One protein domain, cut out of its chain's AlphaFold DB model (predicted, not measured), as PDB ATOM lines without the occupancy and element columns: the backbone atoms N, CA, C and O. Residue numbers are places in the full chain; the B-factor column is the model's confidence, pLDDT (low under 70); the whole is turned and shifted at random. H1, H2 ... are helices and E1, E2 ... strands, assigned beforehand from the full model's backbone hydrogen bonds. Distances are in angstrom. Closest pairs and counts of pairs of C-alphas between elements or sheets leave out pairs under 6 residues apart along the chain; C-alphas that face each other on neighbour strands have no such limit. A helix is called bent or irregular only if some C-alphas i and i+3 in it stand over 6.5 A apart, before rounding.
ATOM      1  N   HIS A  60     -57.887  10.560 -80.039       82.12
ATOM      2  CA  HIS A  60     -56.871   9.741 -80.696       82.12
ATOM      3  C   HIS A  60     -55.469  10.240 -80.324       82.12
ATOM      4  O   HIS A  60     -55.234  11.447 -80.241       82.12
ATOM      5  N   VAL A  61     -54.529   9.310 -80.148       80.56
ATOM      6  CA  VAL A  61     -53.099   9.590 -79.999       80.56
ATOM      7  C   VAL A  61     -52.305   8.833 -81.062       80.56
ATOM      8  O   VAL A  61     -52.401   7.612 -81.162       80.56
ATOM      9  N   ASN A  62     -51.465   9.560 -81.800       84.38
ATOM     10  CA  ASN A  62     -50.395   8.975 -82.601       84.38
ATOM     11  C   ASN A  62     -49.068   9.167 -81.866       84.38
ATOM     12  O   ASN A  62     -48.720  10.290 -81.497       84.38
ATOM     13  N   MET A  63     -48.307   8.091 -81.698       83.38
ATOM     14  CA  MET A  63     -46.969   8.139 -81.122       83.38
ATOM     15  C   MET A  63     -45.940   7.659 -82.128       83.38
ATOM     16  O   MET A  63     -46.090   6.595 -82.719       83.38
ATOM     17  N   LEU A  64     -44.858   8.419 -82.265       87.12
ATOM     18  CA  LEU A  64     -43.666   8.001 -82.983       87.12
ATOM     19  C   LEU A  64     -42.481   8.102 -82.030       87.12
ATOM     20  O   LEU A  64     -42.181   9.185 -81.530       87.12
ATOM     21  N   PHE A  65     -41.800   6.988 -81.798       86.19
ATOM     22  CA  PHE A  65     -40.565   6.979 -81.025       86.19
ATOM     23  C   PHE A  65     -39.484   6.166 -81.723       86.19
ATOM     24  O   PHE A  65     -39.753   5.273 -82.527       86.19
ATOM     25  N   ARG A  66     -38.236   6.511 -81.409       91.44
ATOM     26  CA  ARG A  66     -37.066   5.755 -81.847       91.44
ATOM     27  C   ARG A  66     -36.857   4.535 -80.959       91.44
ATOM     28  O   ARG A  66     -37.304   4.516 -79.814       91.44
ATOM     29  N   HIS A  67     -36.120   3.551 -81.463       93.25
ATOM     30  CA  HIS A  67     -35.552   2.514 -80.604       93.25
ATOM     31  C   HIS A  67     -34.708   3.111 -79.459       93.25
ATOM     32  O   HIS A  67     -34.139   4.197 -79.594       93.25
ATOM     33  N   GLY A  68     -34.574   2.365 -78.362       91.94
ATOM     34  CA  GLY A  68     -33.793   2.792 -77.197       91.94
ATOM     35  C   GLY A  68     -32.287   2.702 -77.415       91.94
ATOM     36  O   GLY A  68     -31.811   2.290 -78.485       91.94
ATOM     37  N   THR A  69     -31.528   3.058 -76.380       92.44
ATOM     38  CA  THR A  69     -30.070   2.902 -76.355       92.44
ATOM     39  C   THR A  69     -29.640   1.487 -76.752       92.44
ATOM     40  O   THR A  69     -30.132   0.477 -76.245       92.44
ATOM     41  N   ARG A  70     -28.687   1.415 -77.682       93.00
ATOM     42  CA  ARG A  70     -28.239   0.177 -78.322       93.00
ATOM     43  C   ARG A  70     -26.725   0.058 -78.334       93.00
ATOM     44  O   ARG A  70     -26.027   1.070 -78.260       93.00
ATOM     45  N   SER A  71     -26.231  -1.159 -78.531       92.88
ATOM     46  CA  SER A  71     -24.819  -1.391 -78.786       92.88
ATOM     47  C   SER A  71     -24.403  -0.699 -80.094       92.88
ATOM     48  O   SER A  71     -25.226  -0.497 -81.012       92.88
ATOM     49  N   PRO A  72     -23.134  -0.282 -80.208       92.06
ATOM     50  CA  PRO A  72     -22.599   0.193 -81.472       92.06
ATOM     51  C   PRO A  72     -22.616  -0.911 -82.534       92.06
ATOM     52  O   PRO A  72     -22.870  -2.080 -82.248       92.06
ATOM     53  N   ASP A  73     -22.377  -0.525 -83.783       92.06
ATOM     54  CA  ASP A  73     -22.145  -1.513 -84.832       92.06
ATOM     55  C   ASP A  73     -20.677  -1.946 -84.879       92.06
ATOM     56  O   ASP A  73     -19.780  -1.226 -84.431       92.06
ATOM     57  N   ASP A  74     -20.430  -3.131 -85.429       91.19
ATOM     58  CA  ASP A  74     -19.087  -3.724 -85.435       91.19
ATOM     59  C   ASP A  74     -18.090  -2.887 -86.230       91.19
ATOM     60  O   ASP A  74     -16.908  -2.844 -85.893       91.19
ATOM     61  N   LYS A  75     -18.555  -2.196 -87.277       93.06
ATOM     62  CA  LYS A  75     -17.708  -1.310 -88.081       93.06
ATOM     63  C   LYS A  75     -17.205  -0.148 -87.230       93.06
ATOM     64  O   LYS A  75     -16.014   0.148 -87.263       93.06
ATOM     65  N   PHE A  76     -18.091   0.473 -86.457       90.81
ATOM     66  CA  PHE A  76     -17.743   1.538 -85.532       90.81
ATOM     67  C   PHE A  76     -16.778   1.037 -84.459       90.81
ATOM     68  O   PHE A  76     -15.755   1.677 -84.236       90.81
ATOM     69  N   ILE A  77     -17.026  -0.129 -83.845       90.88
ATOM     70  CA  ILE A  77     -16.078  -0.624 -82.839       90.88
ATOM     71  C   ILE A  77     -14.706  -0.911 -83.459       90.88
ATOM     72  O   ILE A  77     -13.706  -0.486 -82.896       90.88
ATOM     73  N   LYS A  78     -14.635  -1.538 -84.638       91.50
ATOM     74  CA  LYS A  78     -13.354  -1.766 -85.331       91.50
ATOM     75  C   LYS A  78     -12.606  -0.459 -85.612       91.50
ATOM     76  O   LYS A  78     -11.382  -0.407 -85.516       91.50
ATOM     77  N   GLN A  79     -13.327   0.609 -85.961       93.38
ATOM     78  CA  GLN A  79     -12.734   1.940 -86.129       93.38
ATOM     79  C   GLN A  79     -12.180   2.482 -84.808       93.38
ATOM     80  O   GLN A  79     -11.066   3.004 -84.793       93.38
ATOM     81  N   MET A  80     -12.921   2.321 -83.711       91.12
ATOM     82  CA  MET A  80     -12.497   2.752 -82.380       91.12
ATOM     83  C   MET A  80     -11.300   1.952 -81.853       91.12
ATOM     84  O   MET A  80     -10.373   2.546 -81.313       91.12
ATOM     85  N   GLU A  81     -11.265   0.636 -82.070       90.69
ATOM     86  CA  GLU A  81     -10.124  -0.229 -81.742       90.69
ATOM     87  C   GLU A  81      -8.875   0.211 -82.517       90.69
ATOM     88  O   GLU A  81      -7.823   0.444 -81.928       90.69
ATOM     89  N   LYS A  82      -8.998   0.438 -83.833       91.88
ATOM     90  CA  LYS A  82      -7.885   0.929 -84.660       91.88
ATOM     91  C   LYS A  82      -7.383   2.303 -84.207       91.88
ATOM     92  O   LYS A  82      -6.190   2.584 -84.300       91.88
ATOM     93  N   LEU A  83      -8.286   3.169 -83.753       91.00
ATOM     94  CA  LEU A  83      -7.928   4.478 -83.217       91.00
ATOM     95  C   LEU A  83      -7.216   4.356 -81.862       91.00
ATOM     96  O   LEU A  83      -6.208   5.024 -81.659       91.00
ATOM     97  N   ALA A  84      -7.687   3.473 -80.979       90.00
ATOM     98  CA  ALA A  84      -7.049   3.204 -79.694       90.00
ATOM     99  C   ALA A  84      -5.612   2.694 -79.867       90.00
ATOM    100  O   ALA A  84      -4.710   3.191 -79.200       90.00
ATOM    101  N   GLU A  85      -5.364   1.784 -80.813       88.75
ATOM    102  CA  GLU A  85      -4.004   1.309 -81.105       88.75
ATOM    103  C   GLU A  85      -3.086   2.432 -81.609       88.75
ATOM    104  O   GLU A  85      -1.939   2.548 -81.182       88.75
ATOM    105  N   ARG A  86      -3.605   3.337 -82.449       88.56
ATOM    106  CA  ARG A  86      -2.863   4.534 -82.887       88.56
ATOM    107  C   ARG A  86      -2.567   5.517 -81.757       88.56
ATOM    108  O   ARG A  86      -1.636   6.308 -81.876       88.56
ATOM    109  N   PHE A  87      -3.381   5.534 -80.706       88.12
ATOM    110  CA  PHE A  87      -3.126   6.372 -79.541       88.12
ATOM    111  C   PHE A  87      -2.137   5.731 -78.579       88.12
ATOM    112  O   PHE A  87      -1.266   6.437 -78.090       88.12
ATOM    113  N   LYS A  88      -2.177   4.410 -78.395       85.38
ATOM    114  CA  LYS A  88      -1.162   3.692 -77.609       85.38
ATOM    115  C   LYS A  88       0.247   3.850 -78.175       85.38
ATOM    116  O   LYS A  88       1.209   3.859 -77.417       85.38
ATOM    117  N   SER A  89       0.382   4.003 -79.495       85.00
ATOM    118  CA  SER A  89       1.683   4.266 -80.124       85.00
ATOM    119  C   SER A  89       2.216   5.684 -79.874       85.00
ATOM    120  O   SER A  89       3.319   5.996 -80.314       85.00
ATOM    121  N   ARG A  90       1.443   6.566 -79.223       86.75
ATOM    122  CA  ARG A  90       1.882   7.903 -78.806       86.75
ATOM    123  C   ARG A  90       2.339   7.849 -77.353       86.75
ATOM    124  O   ARG A  90       1.616   7.348 -76.497       86.75
ATOM    125  N   LYS A  91       3.525   8.390 -77.075       83.88
ATOM    126  CA  LYS A  91       4.167   8.328 -75.752       83.88
ATOM    127  C   LYS A  91       3.324   8.993 -74.658       83.88
ATOM    128  O   LYS A  91       3.380   8.591 -73.509       83.88
ATOM    129  N   GLU A  92       2.523   9.988 -75.019       86.88
ATOM    130  CA  GLU A  92       1.664  10.747 -74.108       86.88
ATOM    131  C   GLU A  92       0.421   9.965 -73.658       86.88
ATOM    132  O   GLU A  92      -0.220  10.339 -72.680       86.88
ATOM    133  N   LEU A  93       0.050   8.907 -74.386       84.00
ATOM    134  CA  LEU A  93      -1.176   8.134 -74.162       84.00
ATOM    135  C   LEU A  93      -0.901   6.631 -74.005       84.00
ATOM    136  O   LEU A  93      -1.848   5.844 -73.987       84.00
ATOM    137  N   SER A  94       0.366   6.223 -73.881       78.69
ATOM    138  CA  SER A  94       0.765   4.812 -73.763       78.69
ATOM    139  C   SER A  94       0.165   4.134 -72.534       78.69
ATOM    140  O   SER A  94      -0.208   2.964 -72.590       78.69
ATOM    141  N   ASP A  95       0.018   4.894 -71.451       85.38
ATOM    142  CA  ASP A  95      -0.462   4.391 -70.163       85.38
ATOM    143  C   ASP A  95      -1.997   4.409 -70.083       85.38
ATOM    144  O   ASP A  95      -2.599   3.860 -69.155       85.38
ATOM    145  N   PHE A  96      -2.665   5.021 -71.070       83.81
ATOM    146  CA  PHE A  96      -4.115   5.108 -71.087       83.81
ATOM    147  C   PHE A  96      -4.745   3.786 -71.537       83.81
ATOM    148  O   PHE A  96      -4.633   3.346 -72.686       83.81
ATOM    149  N   LYS A  97      -5.493   3.154 -70.628       82.56
ATOM    150  CA  LYS A  97      -6.214   1.911 -70.911       82.56
ATOM    151  C   LYS A  97      -7.563   2.195 -71.573       82.56
ATOM    152  O   LYS A  97      -8.583   2.351 -70.904       82.56
ATOM    153  N   PHE A  98      -7.587   2.194 -72.902       81.44
ATOM    154  CA  PHE A  98      -8.838   2.234 -73.665       81.44
ATOM    155  C   PHE A  98      -9.685   0.982 -73.384       81.44
ATOM    156  O   PHE A  98      -9.235  -0.141 -73.611       81.44
ATOM    157  N   THR A  99     -10.917   1.168 -72.903       81.69
ATOM    158  CA  THR A  99     -11.890   0.086 -72.688       81.69
ATOM    159  C   THR A  99     -13.176   0.369 -73.460       81.69
ATOM    160  O   THR A  99     -13.652   1.502 -73.509       81.69
ATOM    161  N   PHE A 100     -13.744  -0.666 -74.084       80.00
ATOM    162  CA  PHE A 100     -14.958  -0.574 -74.904       80.00
ATOM    163  C   PHE A 100     -16.086  -1.415 -74.298       80.00
ATOM    164  O   PHE A 100     -16.622  -2.322 -74.932       80.00
ATOM    165  N   ASN A 101     -16.482  -1.088 -73.066       77.38
ATOM    166  CA  ASN A 101     -17.527  -1.798 -72.310       77.38
ATOM    167  C   ASN A 101     -18.959  -1.464 -72.783       77.38
ATOM    168  O   ASN A 101     -19.918  -1.552 -72.025       77.38
ATOM    169  N   CYS A 102     -19.107  -1.040 -74.037       76.81
ATOM    170  CA  CYS A 102     -20.368  -0.622 -74.646       76.81
ATOM    171  C   CYS A 102     -20.948  -1.663 -75.618       76.81
ATOM    172  O   CYS A 102     -21.985  -1.417 -76.241       76.81
ATOM    173  N   ARG A 103     -20.283  -2.815 -75.782       80.25
ATOM    174  CA  ARG A 103     -20.773  -3.923 -76.612       80.25
ATOM    175  C   ARG A 103     -21.868  -4.705 -75.879       80.25
ATOM    176  O   ARG A 103     -21.732  -5.021 -74.702       80.25
ATOM    177  N   GLY A 104     -22.944  -5.012 -76.603       77.94
ATOM    178  CA  GLY A 104     -23.886  -6.066 -76.225       77.94
ATOM    179  C   GLY A 104     -23.361  -7.436 -76.666       77.94
ATOM    180  O   GLY A 104     -22.238  -7.536 -77.165       77.94
ATOM    181  N   SER A 105     -24.185  -8.475 -76.538       83.94
ATOM    182  CA  SER A 105     -23.892  -9.782 -77.140       83.94
ATOM    183  C   SER A 105     -23.874  -9.712 -78.670       83.94
ATOM    184  O   SER A 105     -23.188 -10.499 -79.312       83.94
ATOM    185  N   GLU A 106     -24.598  -8.749 -79.250       88.06
ATOM    186  CA  GLU A 106     -24.707  -8.556 -80.694       88.06
ATOM    187  C   GLU A 106     -24.541  -7.087 -81.125       88.06
ATOM    188  O   GLU A 106     -24.681  -6.132 -80.349       88.06
ATOM    189  N   SER A 107     -24.271  -6.911 -82.418       90.94
ATOM    190  CA  SER A 107     -24.164  -5.631 -83.124       90.94
ATOM    191  C   SER A 107     -25.518  -4.924 -83.210       90.94
ATOM    192  O   SER A 107     -26.512  -5.519 -83.624       90.94
ATOM    193  N   LYS A 108     -25.577  -3.629 -82.869       92.19
ATOM    194  CA  LYS A 108     -26.820  -2.822 -82.879       92.19
ATOM    195  C   LYS A 108     -27.965  -3.388 -82.019       92.19
ATOM    196  O   LYS A 108     -29.123  -3.019 -82.236       92.19
ATOM    197  N   GLN A 109     -27.655  -4.244 -81.058       93.81
ATOM    198  CA  GLN A 109     -28.596  -4.833 -80.116       93.81
ATOM    199  C   GLN A 109     -29.158  -3.770 -79.174       93.81
ATOM    200  O   GLN A 109     -28.428  -2.887 -78.727       93.81
ATOM    201  N   LEU A 110     -30.443  -3.866 -78.835       93.06
ATOM    202  CA  LEU A 110     -31.018  -3.049 -77.768       93.06
ATOM    203  C   LEU A 110     -30.364  -3.420 -76.425       93.06
ATOM    204  O   LEU A 110     -30.352  -4.588 -76.044       93.06
ATOM    205  N   LEU A 111     -29.808  -2.437 -75.718       92.50
ATOM    206  CA  LEU A 111     -29.151  -2.669 -74.430       92.50
ATOM    207  C   LEU A 111     -30.168  -2.625 -73.280       92.50
ATOM    208  O   LEU A 111     -31.214  -1.991 -73.429       92.50
ATOM    209  N   PRO A 112     -29.851  -3.195 -72.099       91.25
ATOM    210  CA  PRO A 112     -30.724  -3.111 -70.924       91.25
ATOM    211  C   PRO A 112     -31.122  -1.676 -70.553       91.25
ATOM    212  O   PRO A 112     -32.258  -1.429 -70.164       91.25
ATOM    213  N   THR A 113     -30.215  -0.707 -70.728       87.62
ATOM    214  CA  THR A 113     -30.529   0.720 -70.548       87.62
ATOM    215  C   THR A 113     -31.592   1.194 -71.536       87.62
ATOM    216  O   THR A 113     -32.544   1.847 -71.128       87.62
ATOM    217  N   GLY A 114     -31.489   0.803 -72.809       91.25
ATOM    218  CA  GLY A 114     -32.497   1.119 -73.818       91.25
ATOM    219  C   GLY A 114     -33.851   0.477 -73.526       91.25
ATOM    220  O   GLY A 114     -34.874   1.108 -73.740       91.25
ATOM    221  N   VAL A 115     -33.883  -0.744 -72.982       92.25
ATOM    222  CA  VAL A 115     -35.140  -1.366 -72.527       92.25
ATOM    223  C   VAL A 115     -35.809  -0.498 -71.458       92.25
ATOM    224  O   VAL A 115     -36.975  -0.139 -71.620       92.25
ATOM    225  N   ARG A 116     -35.060  -0.094 -70.423       90.81
ATOM    226  CA  ARG A 116     -35.580   0.761 -69.342       90.81
ATOM    227  C   ARG A 116     -36.094   2.108 -69.852       90.81
ATOM    228  O   ARG A 116     -37.170   2.530 -69.449       90.81
ATOM    229  N   GLU A 117     -35.390   2.741 -70.795       89.31
ATOM    230  CA  GLU A 117     -35.840   3.997 -71.424       89.31
ATOM    231  C   GLU A 117     -37.254   3.877 -72.018       89.31
ATOM    232  O   GLU A 117     -38.074   4.791 -71.878       89.31
ATOM    233  N   LEU A 118     -37.550   2.753 -72.680       92.12
ATOM    234  CA  LEU A 118     -38.849   2.518 -73.309       92.12
ATOM    235  C   LEU A 118     -39.920   2.111 -72.302       92.12
ATOM    236  O   LEU A 118     -41.067   2.532 -72.446       92.12
ATOM    237  N   GLU A 119     -39.562   1.334 -71.283       91.38
ATOM    238  CA  GLU A 119     -40.465   1.029 -70.174       91.38
ATOM    239  C   GLU A 119     -40.900   2.312 -69.451       91.38
ATOM    240  O   GLU A 119     -42.096   2.552 -69.271       91.38
ATOM    241  N   ASP A 120     -39.950   3.188 -69.127       87.81
ATOM    242  CA  ASP A 120     -40.213   4.470 -68.473       87.81
ATOM    243  C   ASP A 120     -41.007   5.423 -69.370       87.81
ATOM    244  O   ASP A 120     -41.845   6.195 -68.893       87.81
ATOM    245  N   LEU A 121     -40.768   5.397 -70.685       87.75
ATOM    246  CA  LEU A 121     -41.610   6.104 -71.649       87.75
ATOM    247  C   LEU A 121     -43.044   5.561 -71.641       87.75
ATOM    248  O   LEU A 121     -43.980   6.360 -71.661       87.75
ATOM    249  N   GLY A 122     -43.219   4.240 -71.565       88.69
ATOM    250  CA  GLY A 122     -44.525   3.587 -71.486       88.69
ATOM    251  C   GLY A 122     -45.296   3.960 -70.224       88.69
ATOM    252  O   GLY A 122     -46.443   4.389 -70.320       88.69
ATOM    253  N   LEU A 123     -44.647   3.903 -69.057       87.31
ATOM    254  CA  LEU A 123     -45.237   4.326 -67.781       87.31
ATOM    255  C   LEU A 123     -45.678   5.792 -67.825       87.31
ATOM    256  O   LEU A 123     -46.824   6.118 -67.536       87.31
ATOM    257  N   ARG A 124     -44.786   6.676 -68.279       85.31
ATOM    258  CA  ARG A 124     -45.072   8.108 -68.420       85.31
ATOM    259  C   ARG A 124     -46.190   8.414 -69.407       85.31
ATOM    260  O   ARG A 124     -46.795   9.482 -69.321       85.31
ATOM    261  N   TRP A 125     -46.376   7.572 -70.413       85.44
ATOM    262  CA  TRP A 125     -47.479   7.730 -71.346       85.44
ATOM    263  C   TRP A 125     -48.789   7.292 -70.703       85.44
ATOM    264  O   TRP A 125     -49.749   8.059 -70.712       85.44
ATOM    265  N   ARG A 126     -48.792   6.120 -70.062       85.06
ATOM    266  CA  ARG A 126     -49.948   5.594 -69.333       85.06
ATOM    267  C   ARG A 126     -50.463   6.579 -68.283       85.06
ATOM    268  O   ARG A 126     -51.663   6.811 -68.215       85.06
ATOM    269  N   ASP A 127     -49.563   7.222 -67.542       84.00
ATOM    270  CA  ASP A 127     -49.916   8.208 -66.511       84.00
ATOM    271  C   ASP A 127     -50.536   9.505 -67.078       84.00
ATOM    272  O   ASP A 127     -51.096  10.299 -66.325       84.00
ATOM    273  N   ARG A 128     -50.418   9.765 -68.390       81.94
ATOM    274  CA  ARG A 128     -50.903  11.001 -69.034       81.94
ATOM    275  C   ARG A 128     -52.194  10.840 -69.820       81.94
ATOM    276  O   ARG A 128     -52.775  11.851 -70.211       81.94
ATOM    277  N   ILE A 129     -52.611   9.616 -70.104       82.06
ATOM    278  CA  ILE A 129     -53.805   9.352 -70.907       82.06
ATOM    279  C   ILE A 129     -54.930   8.801 -70.029       82.06
ATOM    280  O   ILE A 129     -54.652   8.131 -69.032       82.06
ATOM    281  N   PRO A 130     -56.198   9.014 -70.416       83.50
ATOM    282  CA  PRO A 130     -57.326   8.402 -69.729       83.50
ATOM    283  C   PRO A 130     -57.233   6.871 -69.738       83.50
ATOM    284  O   PRO A 130     -56.806   6.277 -70.727       83.50
ATOM    285  N   GLU A 131     -57.705   6.240 -68.664       82.00
ATOM    286  CA  GLU A 131     -57.724   4.778 -68.480       82.00
ATOM    287  C   GLU A 131     -58.467   4.040 -69.603       82.00
ATOM    288  O   GLU A 131     -58.102   2.928 -69.978       82.00
ATOM    289  N   SER A 132     -59.444   4.696 -70.241       77.81
ATOM    290  CA  SER A 132     -60.140   4.158 -71.414       77.81
ATOM    291  C   SER A 132     -59.199   3.801 -72.571       77.81
ATOM    292  O   SER A 132     -59.535   2.946 -73.373       77.81
ATOM    293  N   PHE A 133     -58.019   4.425 -72.657       77.69
ATOM    294  CA  PHE A 133     -57.016   4.162 -73.694       77.69
ATOM    295  C   PHE A 133     -56.018   3.054 -73.324       77.69
ATOM    296  O   PHE A 133     -55.099   2.773 -74.093       77.69
ATOM    297  N   HIS A 134     -56.145   2.437 -72.144       78.38
ATOM    298  CA  HIS A 134     -55.221   1.392 -71.684       78.38
ATOM    299  C   HIS A 134     -55.608   0.000 -72.225       78.38
ATOM    300  O   HIS A 134     -54.836  -0.956 -72.093       78.38
ATOM    301  N   GLN A 135     -56.774  -0.114 -72.876       71.88
ATOM    302  CA  GLN A 135     -57.325  -1.369 -73.383       71.88
ATOM    303  C   GLN A 135     -56.549  -1.918 -74.601       71.88
ATOM    304  O   GLN A 135     -56.172  -1.163 -75.501       71.88
ATOM    305  N   PRO A 136     -56.324  -3.248 -74.695       63.72
ATOM    306  CA  PRO A 136     -55.549  -3.842 -75.789       63.72
ATOM    307  C   PRO A 136     -56.144  -3.658 -77.192       63.72
ATOM    308  O   PRO A 136     -55.374  -3.606 -78.152       63.72
ATOM    309  N   SER A 137     -57.476  -3.591 -77.314       67.81
ATOM    310  CA  SER A 137     -58.196  -3.414 -78.588       67.81
ATOM    311  C   SER A 137     -57.929  -2.064 -79.241       67.81
ATOM    312  O   SER A 137     -58.026  -1.937 -80.459       67.81
ATOM    313  N   ASP A 138     -57.542  -1.079 -78.435       69.69
ATOM    314  CA  ASP A 138     -57.501   0.317 -78.843       69.69
ATOM    315  C   ASP A 138     -56.078   0.755 -79.187       69.69
ATOM    316  O   ASP A 138     -55.833   1.941 -79.349       69.69
ATOM    317  N   VAL A 139     -55.120  -0.176 -79.295       73.00
ATOM    318  CA  VAL A 139     -53.717   0.138 -79.593       73.00
ATOM    319  C   VAL A 139     -53.209  -0.679 -80.779       73.00
ATOM    320  O   VAL A 139     -52.920  -1.873 -80.655       73.00
ATOM    321  N   GLU A 140     -53.002  -0.008 -81.908       80.81
ATOM    322  CA  GLU A 140     -52.278  -0.533 -83.065       80.81
ATOM    323  C   GLU A 140     -50.782  -0.216 -82.950       80.81
ATOM    324  O   GLU A 140     -50.393   0.919 -82.675       80.81
ATOM    325  N   VAL A 141     -49.922  -1.210 -83.195       82.06
ATOM    326  CA  VAL A 141     -48.463  -1.054 -83.100       82.06
ATOM    327  C   VAL A 141     -47.807  -1.378 -84.438       82.06
ATOM    328  O   VAL A 141     -47.908  -2.497 -84.943       82.06
ATOM    329  N   TYR A 142     -47.087  -0.403 -84.978       83.88
ATOM    330  CA  TYR A 142     -46.304  -0.498 -86.202       83.88
ATOM    331  C   TYR A 142     -44.824  -0.443 -85.856       83.88
ATOM    332  O   TYR A 142     -44.373   0.433 -85.116       83.88
ATOM    333  N   VAL A 143     -44.047  -1.379 -86.390       83.50
ATOM    334  CA  VAL A 143     -42.631  -1.491 -86.043       83.50
ATOM    335  C   VAL A 143     -41.795  -1.679 -87.294       83.50
ATOM    336  O   VAL A 143     -42.080  -2.550 -88.117       83.50
ATOM    337  N   SER A 144     -40.727  -0.889 -87.408       83.44
ATOM    338  CA  SER A 144     -39.707  -1.105 -88.434       83.44
ATOM    339  C   SER A 144     -39.106  -2.514 -88.305       83.44
ATOM    340  O   SER A 144     -38.959  -3.009 -87.183       83.44
ATOM    341  N   PRO A 145     -38.719  -3.180 -89.409       84.69
ATOM    342  CA  PRO A 145     -38.327  -4.589 -89.403       84.69
ATOM    343  C   PRO A 145     -36.884  -4.798 -88.908       84.69
ATOM    344  O   PRO A 145     -36.046  -5.364 -89.600       84.69
ATOM    345  N   THR A 146     -36.567  -4.338 -87.696       85.50
ATOM    346  CA  THR A 146     -35.275  -4.593 -87.048       85.50
ATOM    347  C   THR A 146     -35.480  -5.186 -85.650       85.50
ATOM    348  O   THR A 146     -36.474  -4.858 -84.999       85.50
ATOM    349  N   PRO A 147     -34.571  -6.045 -85.150       89.19
ATOM    350  CA  PRO A 147     -34.714  -6.626 -83.811       89.19
ATOM    351  C   PRO A 147     -34.839  -5.557 -82.719       89.19
ATOM    352  O   PRO A 147     -35.810  -5.536 -81.973       89.19
ATOM    353  N   ARG A 148     -33.945  -4.560 -82.726       90.62
ATOM    354  CA  ARG A 148     -33.943  -3.466 -81.740       90.62
ATOM    355  C   ARG A 148     -35.238  -2.649 -81.702       90.62
ATOM    356  O   ARG A 148     -35.654  -2.235 -80.624       90.62
ATOM    357  N   THR A 149     -35.879  -2.401 -82.849       89.75
ATOM    358  CA  THR A 149     -37.149  -1.655 -82.906       89.75
ATOM    359  C   THR A 149     -38.296  -2.516 -82.393       89.75
ATOM    360  O   THR A 149     -39.141  -2.018 -81.654       89.75
ATOM    361  N   ARG A 150     -38.284  -3.822 -82.698       89.38
ATOM    362  CA  ARG A 150     -39.235  -4.803 -82.155       89.38
ATOM    363  C   ARG A 150     -39.140  -4.912 -80.639       89.38
ATOM    364  O   ARG A 150     -40.162  -4.832 -79.964       89.38
ATOM    365  N   ASP A 151     -37.933  -5.045 -80.108       90.56
ATOM    366  CA  ASP A 151     -37.719  -5.178 -78.667       90.56
ATOM    367  C   ASP A 151     -38.022  -3.870 -77.929       90.56
ATOM    368  O   ASP A 151     -38.615  -3.895 -76.855       90.56
ATOM    369  N   SER A 152     -37.745  -2.721 -78.555       93.12
ATOM    370  CA  SER A 152     -38.147  -1.408 -78.028       93.12
ATOM    371  C   SER A 152     -39.670  -1.274 -77.950       93.12
ATOM    372  O   SER A 152     -40.203  -0.846 -76.928       93.12
ATOM    373  N   ALA A 153     -40.390  -1.677 -79.003       90.06
ATOM    374  CA  ALA A 153     -41.851  -1.657 -79.010       90.06
ATOM    375  C   ALA A 153     -42.433  -2.581 -77.929       90.06
ATOM    376  O   ALA A 153     -43.364  -2.192 -77.228       90.06
ATOM    377  N   ARG A 154     -41.856  -3.776 -77.743       89.00
ATOM    378  CA  ARG A 154     -42.247  -4.701 -76.666       89.00
ATOM    379  C   ARG A 154     -42.041  -4.086 -75.283       89.00
ATOM    380  O   ARG A 154     -42.965  -4.126 -74.475       89.00
ATOM    381  N   ALA A 155     -40.872  -3.495 -75.037       91.31
ATOM    382  CA  ALA A 155     -40.553  -2.842 -73.770       91.31
ATOM    383  C   ALA A 155     -41.578  -1.742 -73.442       91.31
ATOM    384  O   ALA A 155     -42.180  -1.758 -72.369       91.31
ATOM    385  N   PHE A 156     -41.870  -0.869 -74.409       90.00
ATOM    386  CA  PHE A 156     -42.865   0.196 -74.267       90.00
ATOM    387  C   PHE A 156     -44.272  -0.354 -73.979       90.00
ATOM    388  O   PHE A 156     -44.888  -0.009 -72.969       90.00
ATOM    389  N   ILE A 157     -44.771  -1.260 -74.827       86.50
ATOM    390  CA  ILE A 157     -46.140  -1.790 -74.719       86.50
ATOM    391  C   ILE A 157     -46.357  -2.562 -73.413       86.50
ATOM    392  O   ILE A 157     -47.462  -2.526 -72.870       86.50
ATOM    393  N   SER A 158     -45.311  -3.189 -72.863       86.19
ATOM    394  CA  SER A 158     -45.395  -3.916 -71.590       86.19
ATOM    395  C   SER A 158     -45.787  -3.035 -70.395       86.19
ATOM    396  O   SER A 158     -46.326  -3.547 -69.416       86.19
ATOM    397  N   LYS A 159     -45.528  -1.722 -70.467       86.75
ATOM    398  CA  LYS A 159     -45.858  -0.756 -69.406       86.75
ATOM    399  C   LYS A 159     -47.077   0.100 -69.702       86.75
ATOM    400  O   LYS A 159     -47.639   0.688 -68.784       86.75
ATOM    401  N   VAL A 160     -47.463   0.177 -70.970       80.31
ATOM    402  CA  VAL A 160     -48.631   0.934 -71.413       80.31
ATOM    403  C   VAL A 160     -49.940   0.231 -71.068       80.31
ATOM    404  O   VAL A 160     -50.908   0.895 -70.715       80.31
ATOM    405  N   ARG A 161     -49.976  -1.098 -71.176       72.94
ATOM    406  CA  ARG A 161     -51.202  -1.887 -71.005       72.94
ATOM    407  C   ARG A 161     -51.375  -2.366 -69.566       72.94
ATOM    408  O   ARG A 161     -50.391  -2.586 -68.855       72.94
ATOM    409  N   ASP A 162     -52.621  -2.610 -69.176       63.31
ATOM    410  CA  ASP A 162     -52.917  -3.288 -67.918       63.31
ATOM    411  C   ASP A 162     -52.549  -4.775 -67.992       63.31
ATOM    412  O   ASP A 162     -52.992  -5.540 -68.850       63.31
ATOM    413  N   LEU A 163     -51.684  -5.182 -67.064       51.09
ATOM    414  CA  LEU A 163     -50.993  -6.473 -67.048       51.09
ATOM    415  C   LEU A 163     -51.885  -7.687 -66.730       51.09
ATOM    416  O   LEU A 163     -51.390  -8.809 -66.817       51.09
ATOM    417  N   HIS A 164     -53.180  -7.519 -66.431       45.72
ATOM    418  CA  HIS A 164     -54.066  -8.655 -66.127       45.72
ATOM    419  C   HIS A 164     -54.264  -9.628 -67.310       45.72
ATOM    420  O   HIS A 164     -54.655 -10.769 -67.092       45.72
ATOM    421  N   PHE A 165     -53.919  -9.231 -68.542       40.53
ATOM    422  CA  PHE A 165     -54.032 -10.068 -69.749       40.53
ATOM    423  C   PHE A 165     -52.696 -10.369 -70.454       40.53
ATOM    424  O   PHE A 165     -52.677 -10.997 -71.517       40.53
ATOM    425  N   ALA A 166     -51.559  -9.951 -69.887       40.62
ATOM    426  CA  ALA A 166     -50.268 -10.030 -70.573       40.62
ATOM    427  C   ALA A 166     -49.809 -11.472 -70.866       40.62
ATOM    428  O   ALA A 166     -49.124 -11.693 -71.859       40.62
ATOM    429  N   ALA A 167     -50.230 -12.460 -70.067       36.03
ATOM    430  CA  ALA A 167     -49.804 -13.853 -70.224       36.03
ATOM    431  C   ALA A 167     -50.392 -14.561 -71.465       36.03
ATOM    432  O   ALA A 167     -49.757 -15.463 -72.002       36.03
ATOM    433  N   LEU A 168     -51.559 -14.136 -71.964       32.88
ATOM    434  CA  LEU A 168     -52.215 -14.752 -73.131       32.88
ATOM    435  C   LEU A 168     -51.895 -14.037 -74.455       32.88
ATOM    436  O   LEU A 168     -51.987 -14.638 -75.524       32.88
ATOM    437  N   LEU A 169     -51.467 -12.771 -74.408       36.72
ATOM    438  CA  LEU A 169     -51.300 -11.938 -75.604       36.72
ATOM    439  C   LEU A 169     -49.882 -11.948 -76.205       36.72
ATOM    440  O   LEU A 169     -49.688 -11.429 -77.305       36.72
ATOM    441  N   PHE A 170     -48.894 -12.563 -75.543       39.41
ATOM    442  CA  PHE A 170     -47.558 -12.744 -76.132       39.41
ATOM    443  C   PHE A 170     -47.587 -13.587 -77.424       39.41
ATOM    444  O   PHE A 170     -46.688 -13.446 -78.250       39.41
ATOM    445  N   MET A 171     -48.644 -14.385 -77.644       33.62
ATOM    446  CA  MET A 171     -48.875 -15.137 -78.886       33.62
ATOM    447  C   MET A 171     -49.609 -14.353 -79.995       33.62
ATOM    448  O   MET A 171     -49.494 -14.732 -81.155       33.62
ATOM    449  N   TYR A 172     -50.312 -13.253 -79.688       34.34
ATOM    450  CA  TYR A 172     -51.229 -12.570 -80.627       34.34
ATOM    451  C   TYR A 172     -50.958 -11.068 -80.788       34.34
ATOM    452  O   TYR A 172     -51.856 -10.258 -81.025       34.34
ATOM    453  N   LEU A 173     -49.698 -10.658 -80.683       42.00
ATOM    454  CA  LEU A 173     -49.304  -9.328 -81.130       42.00
ATOM    455  C   LEU A 173     -49.421  -9.281 -82.665       42.00
ATOM    456  O   LEU A 173     -48.515  -9.715 -83.373       42.00
ATOM    457  N   ASN A 174     -50.534  -8.730 -83.168       40.78
ATOM    458  CA  ASN A 174     -50.709  -8.286 -84.556       40.78
ATOM    459  C   ASN A 174     -49.752  -7.112 -84.844       40.78
ATOM    460  O   ASN A 174     -50.168  -5.974 -85.052       40.78
ATOM    461  N   ILE A 175     -48.445  -7.373 -84.802       47.06
ATOM    462  CA  ILE A 175     -47.421  -6.441 -85.263       47.06
ATOM    463  C   ILE A 175     -47.564  -6.398 -86.778       47.06
ATOM    464  O   ILE A 175     -47.086  -7.280 -87.491       47.06
ATOM    465  N   LYS A 176     -48.250  -5.368 -87.275       47.38
ATOM    466  CA  LYS A 176     -48.287  -5.084 -88.706       47.38
ATOM    467  C   LYS A 176     -46.908  -4.545 -89.088       47.38
ATOM    468  O   LYS A 176     -46.571  -3.395 -88.809       47.38
ATOM    469  N   LEU A 177     -46.086  -5.404 -89.688       39.72
ATOM    470  CA  LEU A 177     -44.852  -4.993 -90.350       39.72
ATOM    471  C   LEU A 177     -45.253  -4.180 -91.586       39.72
ATOM    472  O   LEU A 177     -45.830  -4.723 -92.523       39.72
ATOM    473  N   GLY A 178     -45.007  -2.874 -91.571       41.09
ATOM    474  CA  GLY A 178     -45.369  -1.979 -92.666       41.09
ATOM    475  C   GLY A 178     -44.254  -0.988 -92.961       41.09
ATOM    476  O   GLY A 178     -43.653  -0.432 -92.041       41.09
ATOM    477  N   SER A 179     -43.980  -0.758 -94.245       36.50
ATOM    478  CA  SER A 179     -43.225   0.410 -94.693       36.50
ATOM    479  C   SER A 179     -44.080   1.657 -94.456       36.50
ATOM    480  O   SER A 179     -45.275   1.687 -94.749       36.50
ATOM    481  N   SER A 180     -43.483   2.686 -93.862       36.62
ATOM    482  CA  SER A 180     -44.163   3.928 -93.500       36.62
ATOM    483  C   SER A 180     -44.630   4.687 -94.749       36.62
ATOM    484  O   SER A 180     -43.900   5.519 -95.281       36.62
ATOM    485  N   SER A 181     -45.855   4.428 -95.207       31.78
ATOM    486  CA  SER A 181     -46.605   5.355 -96.057       31.78
ATOM    487  C   SER A 181     -47.832   5.832 -95.282       31.78
ATOM    488  O   SER A 181     -48.804   5.112 -95.070       31.78
ATOM    489  N   PHE A 182     -47.733   7.051 -94.758       38.38
ATOM    490  CA  PHE A 182     -48.797   7.713 -94.014       38.38
ATOM    491  C   PHE A 182     -49.851   8.203 -95.013       38.38
ATOM    492  O   PHE A 182     -49.582   9.118 -95.789       38.38
ATOM    493  N   PRO A 192     -58.358   3.889 -82.791       50.72
ATOM    494  CA  PRO A 192     -57.297   3.262 -82.017       50.72
ATOM    495  C   PRO A 192     -56.080   4.191 -81.915       50.72
ATOM    496  O   PRO A 192     -55.740   4.900 -82.860       50.72
ATOM    497  N   VAL A 193     -55.390   4.153 -80.781       51.78
ATOM    498  CA  VAL A 193     -54.038   4.677 -80.585       51.78
ATOM    499  C   VAL A 193     -53.098   3.980 -81.553       51.78
ATOM    500  O   VAL A 193     -53.006   2.754 -81.563       51.78
ATOM    501  N   LYS A 194     -52.337   4.754 -82.324       57.75
ATOM    502  CA  LYS A 194     -51.299   4.203 -83.198       57.75
ATOM    503  C   LYS A 194     -49.928   4.481 -82.613       57.75
ATOM    504  O   LYS A 194     -49.544   5.631 -82.404       57.75
ATOM    505  N   VAL A 195     -49.174   3.418 -82.376       55.66
ATOM    506  CA  VAL A 195     -47.811   3.463 -81.858       55.66
ATOM    507  C   VAL A 195     -46.849   3.016 -82.949       55.66
ATOM    508  O   VAL A 195     -46.906   1.879 -83.402       55.66
ATOM    509  N   CYS A 196     -45.937   3.893 -83.350       54.50
ATOM    510  CA  CYS A 196     -44.923   3.630 -84.359       54.50
ATOM    511  C   CYS A 196     -43.526   3.620 -83.721       54.50
ATOM    512  O   CYS A 196     -43.089   4.628 -83.163       54.50
ATOM    513  N   ALA A 197     -42.810   2.500 -83.845       50.28
ATOM    514  CA  ALA A 197     -41.412   2.368 -83.434       50.28
ATOM    515  C   ALA A 197     -40.479   2.359 -84.661       50.28
ATOM    516  O   ALA A 197     -40.548   1.450 -85.503       50.28
ATOM    517  N   ALA A 198     -39.604   3.365 -84.752       41.78
ATOM    518  CA  ALA A 198     -38.660   3.584 -85.856       41.78
ATOM    519  C   ALA A 198     -37.188   3.356 -85.466       41.78
ATOM    520  O   ALA A 198     -36.788   3.667 -84.320       41.78
TER     521      ALA A 198
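Overview. This is residues 60 to 182 and 192 to 198 of the 198 residues of an uncharacterized protein of Dibothriocephalus latus (UniProt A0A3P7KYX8). The body is built on a small three-stranded parallel sheet, with H4 packed over one of its faces and H2 packed on H4. A long arm sticks out from one end of this body and adds to the domain's length: it is made of H1, with residues 89 to 100 folding back beside it. The printed part has 130 residues, with five named helices and three named strands in the order E1 H1 H2 H3 E2 H4 H5 E3; the sheet's order is E1, E3, E2. The class is mixed, helices and strands. The whole is loose, with a radius of gyration of the C-alphas of 19.5 A and spans of 65 by 29 by 26 A.

Arrangement. E1, residues 62 to 65, is an edge strand and the parallel neighbour of E3, residues 193 to 197, at 17 degrees; N 63 and O 194 are 2.8 A apart, within hydrogen-bond range. H1, residues 74 to 88, touches no helix and is not on the sheet. H2, residues 112 to 126, touches H4, residues 147 to 160, at a steep tilt of 38 degrees, the same way; the closest C-alphas are those of Gly 122 and Phe 156, 4.7 A apart. H3, residues 131 to 134, is close to H2 but not clearly touching it, with the C-alphas of Arg 126 and His 134 closest at 7.1 A. E2, residues 139 to 143, is the other edge strand, parallel to E3 at 18 degrees, with N 140 and O 193 within hydrogen-bond range at 2.8 A. H4 is on the sheet at a height of 8.8 A, making two layers, a helix on one face of a sheet. It lies over E3 and, only just, over E2, on which 3 of its C-alphas fall; it runs along the strands, at 22 degrees to E3 on the local plane. H5, residues 163 to 169, is close to H4 but not clearly touching it, with the C-alphas of Ser 158 and Ala 166 closest at 7.9 A. Every O i to N i+4 pair is within hydrogen-bond range in H1 and H2; H4 has 9 of 10, H5 has 0 of 3 but 2 of 4 O i to N i+3 pairs, and H3 is too short for an i+4 pair.

Along the chain. E1 begins at C-alpha 62 (-50.395, 8.975, -82.601). H1 is 20.9 A long and ends at C-alpha 88 (-1.162, 3.692, -77.609). H2 measures 21.2 A, H4 20.1 A, E2 12.9 A and E3 13.1 A, the last ending at C-alpha 197 (-41.412, 2.368, -83.434). H5 is irregular: C-alphas 164 and 167 are 7.9 A apart.

Size, cuts and confidence. The C-alphas farthest apart, those of Lys 91 and Ser 132, are 64.6 A apart. The link from H1 to H2 is long, 23 residues. Residues 183 to 191 are not printed, and C-alphas 182 and 192 are 15.4 A apart across the cut. The mean pLDDT of the printed part is 76.9, with residues 136 to 138, 162 to 182 and 192 to 198 under 70.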